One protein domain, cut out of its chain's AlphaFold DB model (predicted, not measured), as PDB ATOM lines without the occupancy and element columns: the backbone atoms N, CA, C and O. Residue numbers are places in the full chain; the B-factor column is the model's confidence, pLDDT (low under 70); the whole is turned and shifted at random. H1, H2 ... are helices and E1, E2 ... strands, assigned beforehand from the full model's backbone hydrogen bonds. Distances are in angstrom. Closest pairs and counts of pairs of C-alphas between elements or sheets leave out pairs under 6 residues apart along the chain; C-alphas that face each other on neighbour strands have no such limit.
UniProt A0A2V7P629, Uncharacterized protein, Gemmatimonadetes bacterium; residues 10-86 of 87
ATOM      1  N   ALA A  10     138.355 175.983 196.650       92.88
ATOM      2  CA  ALA A  10     137.280 176.884 196.299       92.88
ATOM      3  C   ALA A  10     137.627 178.300 196.744       92.88
ATOM      4  O   ALA A  10     138.270 178.500 197.776       92.88
ATOM      5  N   VAL A  11     137.148 179.255 195.963       94.56
ATOM      6  CA  VAL A  11     136.987 180.643 196.375       94.56
ATOM      7  C   VAL A  11     135.484 180.871 196.412       94.56
ATOM      8  O   VAL A  11     134.816 180.555 195.426       94.56
ATOM      9  N   VAL A  12     134.971 181.296 197.562       95.31
ATOM     10  CA  VAL A  12     133.540 181.418 197.841       95.31
ATOM     11  C   VAL A  12     133.247 182.864 198.202       95.31
ATOM     12  O   VAL A  12     133.757 183.368 199.204       95.31
ATOM     13  N   GLU A  13     132.412 183.514 197.400       94.75
ATOM     14  CA  GLU A  13     131.841 184.808 197.762       94.75
ATOM     15  C   GLU A  13     130.702 184.565 198.749       94.75
ATOM     16  O   GLU A  13     129.775 183.810 198.450       94.75
ATOM     17  N   VAL A  14     130.796 185.151 199.945       95.44
ATOM     18  CA  VAL A  14     129.765 184.985 200.974       95.44
ATOM     19  C   VAL A  14     128.540 185.808 200.588       95.44
ATOM     20  O   VAL A  14     128.640 187.018 200.406       95.44
ATOM     21  N   ASP A  15     127.379 185.159 200.491       93.31
ATOM     22  CA  ASP A  15     126.107 185.807 200.149       93.31
ATOM     23  C   ASP A  15     125.175 185.981 201.354       93.31
ATOM     24  O   ASP A  15     124.365 186.911 201.389       93.31
ATOM     25  N   ALA A  16     125.311 185.129 202.371       95.56
ATOM     26  CA  ALA A  16     124.557 185.238 203.602       95.56
ATOM     27  C   ALA A  16     125.356 184.767 204.817       95.56
ATOM     28  O   ALA A  16     126.121 183.801 204.793       95.56
ATOM     29  N   VAL A  17     125.116 185.463 205.928       97.06
ATOM     30  CA  VAL A  17     125.689 185.165 207.237       97.06
ATOM     31  C   VAL A  17     124.559 185.065 208.245       97.06
ATOM     32  O   VAL A  17     123.827 186.024 208.488       97.06
ATOM     33  N   ARG A  18     124.432 183.898 208.874       96.62
ATOM     34  CA  ARG A  18     123.457 183.647 209.931       96.62
ATOM     35  C   ARG A  18     124.173 183.554 211.278       96.62
ATOM     36  O   ARG A  18     124.977 182.643 211.469       96.62
ATOM     37  N   PRO A  19     123.907 184.465 212.230       93.50
ATOM     38  CA  PRO A  19     124.440 184.337 213.576       93.50
ATOM     39  C   PRO A  19     123.805 183.143 214.290       93.50
ATOM     40  O   PRO A  19     122.585 182.995 214.322       93.50
ATOM     41  N   GLU A  20     124.647 182.340 214.923       91.75
ATOM     42  CA  GLU A  20     124.263 181.182 215.721       91.75
ATOM     43  C   GLU A  20     124.522 181.434 217.209       91.75
ATOM     44  O   GLU A  20     125.154 182.416 217.615       91.75
ATOM     45  N   ARG A  21     124.054 180.518 218.068       84.38
ATOM     46  CA  ARG A  21     124.251 180.636 219.525       84.38
ATOM     47  C   ARG A  21     125.730 180.764 219.910       84.38
ATOM     48  O   ARG A  21     126.042 181.475 220.863       84.38
ATOM     49  N   GLN A  22     126.613 180.069 219.191       88.19
ATOM     50  CA  GLN A  22     128.061 180.029 219.436       88.19
ATOM     51  C   GLN A  22     128.866 180.194 218.139       88.19
ATOM     52  O   GLN A  22     129.852 179.496 217.931       88.19
ATOM     53  N   GLY A  23     128.452 181.106 217.259       94.62
ATOM     54  CA  GLY A  23     129.207 181.398 216.043       94.62
ATOM     55  C   GLY A  23     128.348 181.862 214.888       94.62
ATOM     56  O   GLY A  23     127.444 182.670 215.103       94.62
ATOM     57  N   PHE A  24     128.663 181.395 213.684       96.88
ATOM     58  CA  PHE A  24     128.003 181.814 212.451       96.88
ATOM     59  C   PHE A  24     127.950 180.668 211.444       96.88
ATOM     60  O   PHE A  24     128.920 179.929 211.299       96.88
ATOM     61  N   THR A  25     126.856 180.592 210.699       97.31
ATOM     62  CA  THR A  25     126.787 179.846 209.442       97.31
ATOM     63  C   THR A  25     126.938 180.841 208.295       97.31
ATOM     64  O   THR A  25     126.227 181.844 208.258       97.31
ATOM     65  N   LEU A  26     127.863 180.576 207.377       97.06
ATOM     66  CA  LEU A  26     128.104 181.370 206.176       97.06
ATOM     67  C   LEU A  26     127.727 180.527 204.964       97.06
ATOM     68  O   LEU A  26     128.128 179.362 204.892       97.06
ATOM     69  N   THR A  27     126.988 181.106 204.027       96.88
ATOM     70  CA  THR A  27     126.709 180.497 202.723       96.88
ATOM     71  C   THR A  27     127.287 181.342 201.606       96.88
ATOM     72  O   THR A  27     127.561 182.531 201.786       96.88
ATOM     73  N   GLY A  28     127.533 180.707 200.469       94.44
ATOM     74  CA  GLY A  28     128.051 181.394 199.304       94.44
ATOM     75  C   GLY A  28     128.203 180.489 198.098       94.44
ATOM     76  O   GLY A  28     128.175 179.257 198.202       94.44
ATOM     77  N   LEU A  29     128.426 181.110 196.946       93.94
ATOM     78  CA  LEU A  29     128.684 180.411 195.695       93.94
ATOM     79  C   LEU A  29     130.186 180.363 195.422       93.94
ATOM     80  O   LEU A  29     130.892 181.369 195.465       93.94
ATOM     81  N   GLY A  30     130.680 179.165 195.126       92.25
ATOM     82  CA  GLY A  30     132.034 178.979 194.633       92.25
ATOM     83  C   GLY A  30     132.153 179.322 193.150       92.25
ATOM     84  O   GLY A  30     131.172 179.293 192.407       92.25
ATOM     85  N   THR A  31     133.382 179.526 192.672       83.56
ATOM     86  CA  THR A  31     133.689 179.825 191.254       83.56
ATOM     87  C   THR A  31     133.167 178.793 190.239       83.56
ATOM     88  O   THR A  31     133.068 179.096 189.052       83.56
ATOM     89  N   GLY A  32     132.803 177.585 190.683       84.69
ATOM     90  CA  GLY A  32     132.160 176.544 189.869       84.69
ATOM     91  C   GLY A  32     130.625 176.528 189.915       84.69
ATOM     92  O   GLY A  32     130.030 175.578 189.413       84.69
ATOM     93  N   GLY A  33     129.985 177.510 190.558       85.94
ATOM     94  CA  GLY A  33     128.531 177.563 190.771       85.94
ATOM     95  C   GLY A  33     128.008 176.595 191.838       85.94
ATOM     96  O   GLY A  33     126.802 176.499 192.040       85.94
ATOM     97  N   ALA A  34     128.899 175.867 192.514       93.25
ATOM     98  CA  ALA A  34     128.542 175.044 193.660       93.25
ATOM     99  C   ALA A  34     128.278 175.929 194.882       93.25
ATOM    100  O   ALA A  34     129.021 176.876 195.134       93.25
ATOM    101  N   GLU A  35     127.251 175.588 195.650       95.06
ATOM    102  CA  GLU A  35     126.944 176.235 196.922       95.06
ATOM    103  C   GLU A  35     127.813 175.648 198.039       95.06
ATOM    104  O   GLU A  35     128.032 174.434 198.116       95.06
ATOM    105  N   TYR A  36     128.323 176.521 198.901       95.50
ATOM    106  CA  TYR A  36     129.135 176.170 200.055       95.50
ATOM    107  C   TYR A  36     128.455 176.662 201.323       95.50
ATOM    108  O   TYR A  36     127.972 177.788 201.381       95.50
ATOM    109  N   GLN A  37     128.488 175.827 202.361       96.31
ATOM    110  CA  GLN A  37     128.143 176.210 203.724       96.31
ATOM    111  C   GLN A  37     129.378 176.038 204.611       96.31
ATOM    112  O   GLN A  37     130.014 174.980 204.599       96.31
ATOM    113  N   LEU A  38     129.705 177.066 205.393       94.69
ATOM    114  CA  LEU A  38     130.762 177.042 206.398       94.69
ATOM    115  C   LEU A  38     130.180 177.367 207.774       94.69
ATOM    116  O   LEU A  38     129.620 178.441 207.979       94.69
ATOM    117  N   ASP A  39     130.379 176.466 208.734       95.94
ATOM    118  CA  ASP A  39     129.941 176.661 210.114       95.94
ATOM    119  C   ASP A  39     131.127 177.019 211.021       95.94
ATOM    120  O   ASP A  39     131.957 176.178 211.382       95.94
ATOM    121  N   LEU A  40     131.201 178.290 211.413       94.19
ATOM    122  CA  LEU A  40     132.172 178.814 212.368       94.19
ATOM    123  C   LEU A  40     131.636 178.654 213.787       94.19
ATOM    124  O   LEU A  40     130.551 179.137 214.104       94.19
ATOM    125  N   HIS A  41     132.434 178.040 214.655       94.81
ATOM    126  CA  HIS A  41     132.101 177.825 216.059       94.81
ATOM    127  C   HIS A  41     133.152 178.481 216.959       94.81
ATOM    128  O   HIS A  41     134.350 178.276 216.760       94.81
ATOM    129  N   PHE A  42     132.713 179.236 217.966       92.25
ATOM    130  CA  PHE A  42     133.590 179.815 218.986       92.25
ATOM    131  C   PHE A  42     133.429 179.077 220.311       92.25
ATOM    132  O   PHE A  42     132.313 178.848 220.770       92.25
ATOM    133  N   GLU A  43     134.551 178.766 220.960       90.38
ATOM    134  CA  GLU A  43     134.544 178.141 222.290       90.38
ATOM    135  C   GLU A  43     133.992 179.080 223.372       90.38
ATOM    136  O   GLU A  43     133.394 178.631 224.349       90.38
ATOM    137  N   MET A  44     134.168 180.394 223.196       88.69
ATOM    138  CA  MET A  44     133.655 181.415 224.106       88.69
ATOM    139  C   MET A  44     132.450 182.140 223.499       88.69
ATOM    140  O   MET A  44     132.439 182.421 222.297       88.69
ATOM    141  N   PRO A  45     131.441 182.501 224.314       85.75
ATOM    142  CA  PRO A  45     130.317 183.285 223.833       85.75
ATOM    143  C   PRO A  45     130.777 184.686 223.425       85.75
ATOM    144  O   PRO A  45     131.497 185.361 224.159       85.75
ATOM    145  N   LEU A  46     130.308 185.142 222.266       90.00
ATOM    146  CA  LEU A  46     130.502 186.516 221.817       90.00
ATOM    147  C   LEU A  46     129.455 187.432 222.449       90.00
ATOM    148  O   LEU A  46     128.259 187.115 222.420       90.00
ATOM    149  N   ASP A  47     129.898 188.584 222.950       93.06
ATOM    150  CA  ASP A  47     128.994 189.658 223.343       93.06
ATOM    151  C   ASP A  47     128.231 190.215 222.117       93.06
ATOM    152  O   ASP A  47     128.663 190.033 220.970       93.06
ATOM    153  N   PRO A  48     127.089 190.902 222.324       92.88
ATOM    154  CA  PRO A  48     126.254 191.377 221.223       92.88
ATOM    155  C   PRO A  48     126.969 192.315 220.243       92.88
ATOM    156  O   PRO A  48     126.707 192.251 219.042       92.88
ATOM    157  N   ARG A  49     127.880 193.172 220.726       95.25
ATOM    158  CA  ARG A  49     128.594 194.135 219.880       95.25
ATOM    159  C   ARG A  49     129.609 193.417 219.003       95.25
ATOM    160  O   ARG A  49     129.636 193.651 217.798       95.25
ATOM    161  N   THR A  50     130.404 192.526 219.589       94.19
ATOM    162  CA  THR A  50     131.380 191.724 218.838       94.19
ATOM    163  C   THR A  50     130.683 190.859 217.793       94.19
ATOM    164  O   THR A  50     131.136 190.786 216.653       94.19
ATOM    165  N   ARG A  51     129.530 190.268 218.132       94.69
ATOM    166  CA  ARG A  51     128.729 189.494 217.177       94.69
ATOM    167  C   ARG A  51     128.263 190.329 215.984       94.69
ATOM    168  O   ARG A  51     128.373 189.860 214.858       94.69
ATOM    169  N   ALA A  52     127.760 191.542 216.216       94.62
ATOM    170  CA  ALA A  52     127.308 192.418 215.137       94.62
ATOM    171  C   ALA A  52     128.462 192.810 214.200       94.62
ATOM    172  O   ALA A  52     128.326 192.709 212.986       94.62
ATOM    173  N   VAL A  53     129.615 193.186 214.765       96.12
ATOM    174  CA  VAL A  53     130.803 193.549 213.976       96.12
ATOM    175  C   VAL A  53     131.285 192.371 213.132       96.12
ATOM    176  O   VAL A  53     131.530 192.538 211.944       96.12
ATOM    177  N   LEU A  54     131.400 191.177 213.720       95.50
ATOM    178  CA  LEU A  54     131.832 189.991 212.977       95.50
ATOM    179  C   LEU A  54     130.829 189.593 211.892       95.50
ATOM    180  O   LEU A  54     131.252 189.258 210.793       95.50
ATOM    181  N   GLY A  55     129.524 189.676 212.167       95.31
ATOM    182  CA  GLY A  55     128.493 189.403 211.164       95.31
ATOM    183  C   GLY A  55     128.613 190.318 209.944       95.31
ATOM    184  O   GLY A  55     128.579 189.834 208.815       95.31
ATOM    185  N   GLU A  56     128.833 191.616 210.168       95.75
ATOM    186  CA  GLU A  56     129.038 192.580 209.082       95.75
ATOM    187  C   GLU A  56     130.314 192.265 208.295       95.75
ATOM    188  O   GLU A  56     130.282 192.180 207.073       95.75
ATOM    189  N   LEU A  57     131.431 192.016 208.988       96.31
ATOM    190  CA  LEU A  57     132.696 191.676 208.332       96.31
ATOM    191  C   LEU A  57     132.582 190.409 207.479       96.31
ATOM    192  O   LEU A  57     133.100 190.377 206.367       96.31
ATOM    193  N   PHE A  58     131.895 189.379 207.977       95.62
ATOM    194  CA  PHE A  58     131.689 188.140 207.233       95.62
ATOM    195  C   PHE A  58     130.797 188.328 206.004       95.62
ATOM    196  O   PHE A  58     131.031 187.672 204.993       95.62
ATOM    197  N   SER A  59     129.824 189.238 206.061       93.19
ATOM    198  CA  SER A  59     128.878 189.476 204.961       93.19
ATOM    199  C   SER A  59     129.534 190.119 203.736       93.19
ATOM    200  O   SER A  59     129.012 190.000 202.636       93.19
ATOM    201  N   HIS A  60     130.692 190.765 203.912       91.31
ATOM    202  CA  HIS A  60     131.474 191.387 202.832       91.31
ATOM    203  C   HIS A  60     132.820 190.688 202.623       91.31
ATOM    204  O   HIS A  60     133.814 191.331 202.281       91.31
ATOM    205  N   SER A  61     132.880 189.386 202.903       92.88
ATOM    206  CA  SER A  61     134.119 188.611 202.845       92.88
ATOM    207  C   SER A  61     134.125 187.582 201.720       92.88
ATOM    208  O   SER A  61     133.091 187.076 201.288       92.88
ATOM    209  N   GLU A  62     135.333 187.250 201.279       93.94
ATOM    210  CA  GLU A  62     135.608 186.112 200.413       93.94
ATOM    211  C   GLU A  62     136.296 185.026 201.247       93.94
ATOM    212  O   GLU A  62     137.213 185.300 202.029       93.94
ATOM    213  N   LEU A  63     135.861 183.779 201.078       93.12
ATOM    214  CA  LEU A  63     136.452 182.622 201.735       93.12
ATOM    215  C   LEU A  63     137.284 181.821 200.735       93.12
ATOM    216  O   LEU A  63     136.760 181.246 199.782       93.12
ATOM    217  N   VAL A  64     138.584 181.704 201.006       93.69
ATOM    218  CA  VAL A  64     139.474 180.795 200.276       93.69
ATOM    219  C   VAL A  64     139.604 179.492 201.055       93.69
ATOM    220  O   VAL A  64     140.220 179.434 202.120       93.69
ATOM    221  N   VAL A  65     139.027 178.424 200.513       92.00
ATOM    222  CA  VAL A  65     139.110 177.082 201.085       92.00
ATOM    223  C   VAL A  65     140.254 176.341 200.411       92.00
ATOM    224  O   VAL A  65     140.244 176.150 199.197       92.00
ATOM    225  N   SER A  66     141.212 175.860 201.200       92.50
ATOM    226  CA  SER A  66     142.342 175.063 200.715       92.50
ATOM    227  C   SER A  66     142.489 173.788 201.539       92.50
ATOM    228  O   SER A  66     142.269 173.786 202.750       92.50
ATOM    229  N   ARG A  67     142.896 172.683 200.905       90.44
ATOM    230  CA  ARG A  67     143.168 171.407 201.588       90.44
ATOM    231  C   ARG A  67     144.616 170.990 201.455       90.44
ATOM    232  O   ARG A  67     145.251 171.199 200.430       90.44
ATOM    233  N   ARG A  68     145.099 170.265 202.456       89.56
ATOM    234  CA  ARG A  68     146.291 169.424 202.330       89.56
ATOM    235  C   ARG A  68     146.013 168.060 202.924       89.56
ATOM    236  O   ARG A  68     145.243 167.941 203.879       89.56
ATOM    237  N   SER A  69     146.680 167.042 202.396       85.12
ATOM    238  CA  SER A  69     146.681 165.726 203.023       85.12
ATOM    239  C   SER A  69     147.298 165.838 204.423       85.12
ATOM    240  O   SER A  69     148.426 166.324 204.548       85.12
ATOM    241  N   PRO A  70     146.597 165.410 205.487       82.62
ATOM    242  CA  PRO A  70     147.137 165.491 206.835       82.62
ATOM    243  C   PRO A  70     148.378 164.591 206.974       82.62
ATOM    244  O   PRO A  70     148.398 163.475 206.419       82.62
ATOM    245  N   PRO A  71     149.398 165.019 207.746       85.06
ATOM    246  CA  PRO A  71     150.533 164.168 208.088       85.06
ATOM    247  C   PRO A  71     150.054 162.832 208.667       85.06
ATOM    248  O   PRO A  71     149.055 162.794 209.387       85.06
ATOM    249  N   ALA A  72     150.756 161.736 208.364       83.00
ATOM    250  CA  ALA A  72     150.372 160.399 208.830       83.00
ATOM    251  C   ALA A  72     150.208 160.353 210.362       83.00
ATOM    252  O   ALA A  72     149.168 159.927 210.850       83.00
ATOM    253  N   ALA A  73     151.150 160.948 211.100       83.62
ATOM    254  CA  ALA A  73     151.092 161.037 212.559       83.62
ATOM    255  C   ALA A  73     149.828 161.750 213.086       83.62
ATOM    256  O   ALA A  73     149.248 161.324 214.083       83.62
ATOM    257  N   LEU A  74     149.361 162.807 212.405       84.38
ATOM    258  CA  LEU A  74     148.123 163.496 212.783       84.38
ATOM    259  C   LEU A  74     146.894 162.625 212.494       84.38
ATOM    260  O   LEU A  74     145.981 162.567 213.317       84.38
ATOM    261  N   ARG A  75     146.874 161.912 211.358       83.25
ATOM    262  CA  ARG A  75     145.799 160.955 211.039       83.25
ATOM    263  C   ARG A  75     145.687 159.863 212.096       83.25
ATOM    264  O   ARG A  75     144.579 159.564 212.539       83.25
ATOM    265  N   ASP A  76     146.817 159.309 212.518       86.56
ATOM    266  CA  ASP A  76     146.855 158.245 213.518       86.56
ATOM    267  C   ASP A  76     146.414 158.751 214.899       86.56
ATOM    268  O   ASP A  76     145.610 158.097 215.564       86.56
ATOM    269  N   ALA A  77     146.840 159.955 215.299       87.12
ATOM    270  CA  ALA A  77     146.409 160.584 216.549       87.12
ATOM    271  C   ALA A  77     144.893 160.856 216.586       87.12
ATOM    272  O   ALA A  77     144.237 160.580 217.595       87.12
ATOM    273  N   LEU A  78     144.316 161.356 215.487       84.69
ATOM    274  CA  LEU A  78     142.874 161.597 215.380       84.69
ATOM    275  C   LEU A  78     142.078 160.287 215.425       84.69
ATOM    276  O   LEU A  78     141.089 160.205 216.153       84.69
ATOM    277  N   ARG A  79     142.538 159.242 214.726       83.88
ATOM    278  CA  ARG A  79     141.920 157.907 214.781       83.88
ATOM    279  C   ARG A  79     141.964 157.330 216.198       83.88
ATOM    280  O   ARG A  79     140.954 156.825 216.683       83.88
ATOM    281  N   ALA A  80     143.102 157.452 216.883       85.38
ATOM    282  CA  ALA A  80     143.250 157.004 218.265       85.38
ATOM    283  C   ALA A  80     142.337 157.775 219.232       85.38
ATOM    284  O   ALA A  80     141.829 157.191 220.185       85.38
ATOM    285  N   ARG A  81     142.101 159.074 218.999       80.94
ATOM    286  CA  ARG A  81     141.163 159.881 219.797       80.94
ATOM    287  C   ARG A  81     139.710 159.478 219.549       80.94
ATOM    288  O   ARG A  81     138.975 159.314 220.516       80.94
ATOM    289  N   ALA A  82     139.316 159.278 218.294       79.88
ATOM    290  CA  ALA A  82     137.965 158.842 217.941       79.88
ATOM    291  C   ALA A  82     137.633 157.466 218.547       79.88
ATOM    292  O   ALA A  82     136.560 157.293 219.116       79.88
ATOM    293  N   GLY A  83     138.586 156.526 218.537       77.31
ATOM    294  CA  GLY A  83     138.421 155.213 219.175       77.31
ATOM    295  C   GLY A  83     138.296 155.253 220.706       77.31
ATOM    296  O   GLY A  83     137.791 154.306 221.292       77.31
ATOM    297  N   ARG A  84     138.718 156.341 221.367       68.44
ATOM    298  CA  ARG A  84     138.532 156.539 222.820       68.44
ATOM    299  C   ARG A  84     137.210 157.215 223.176       68.44
ATOM    300  O   ARG A  84     136.793 157.139 224.323       68.44
ATOM    301  N   GLN A  85     136.589 157.918 222.229       59.50
ATOM    302  CA  GLN A  85     135.310 158.609 222.430       59.50
ATOM    303  C   GLN A  85     134.097 157.715 222.137       59.50
ATOM    304  O   GLN A  85     132.974 158.156 222.349       59.50
ATOM    305  N   ASN A  86     134.323 156.476 221.690       52.69
ATOM    306  CA  ASN A  86     133.280 155.494 221.407       52.69
ATOM    307  C   ASN A  86     133.520 154.180 222.195       52.69
ATOM    308  O   ASN A  86     133.922 153.188 221.583       52.69
TER     309      ASN A  86
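What this domain is: This is residues 10 to 86 of the 87 residues of an uncharacterized protein of Gemmatimonadetes bacterium (UniProt A0A2V7P629). A strongly twisted antiparallel sheet of four strands has helix H1 packed on one face, while residues 68 to 86, with helix H2, stick out as an arm beyond E4. E1, E2 and E3 form a meander, each strand the antiparallel neighbour of the one before, and E4 joins the sheet beside the first residues of E1. The 77 printed residues hold E1, E2, E3, H1, E4 and H2 in that order; the class is mixed, helices and strands, and the sheet order is E3, E2, E1, E4. The whole is loose, with a radius of gyration of the C-alphas of 16.0 A, and flat, spanning 39 by 35 by 18 A.

Where its parts are: E1, residues 10 to 20, begins at C-alpha (137.280, 176.884, 196.299), bends by 76 degrees at residue 15 and measures 23.8 A. E2 is residues 23 to 30, 21.7 A; E3, residues 35 to 41, 19.9 A. H1 is residues 48 to 59, E4 residues 62 to 67. H2, residues 72 to 84, 18.7 A, ends at C-alpha (138.532, 156.539, 222.820).

How they stand to each other: Hairpin E1 and E2 has N 18 and O 25 at 2.8 A. Hairpin E2 and E3 has N 38 and O 26 at 2.8 A. E1 and edge strand E4 are antiparallel at 112 degrees, with N 63 and O 12 at 2.8 A. H1 is on the sheet at a height of 9.5 A, along E1 at 20 degrees on the local plane; its closest C-alphas to E1 are Ser 59 and Val 17, 5.8 A. H2 is not on the sheet and is apart from H1. Every O i to N i+4 pair is within hydrogen-bond range in H1 and H2.

The domain as a whole: The farthest C-alphas, Arg 49 and Ala 72, are 41.6 A apart. The printed part has no cut and no long link. Residues 84 to 86 have pLDDT under 70.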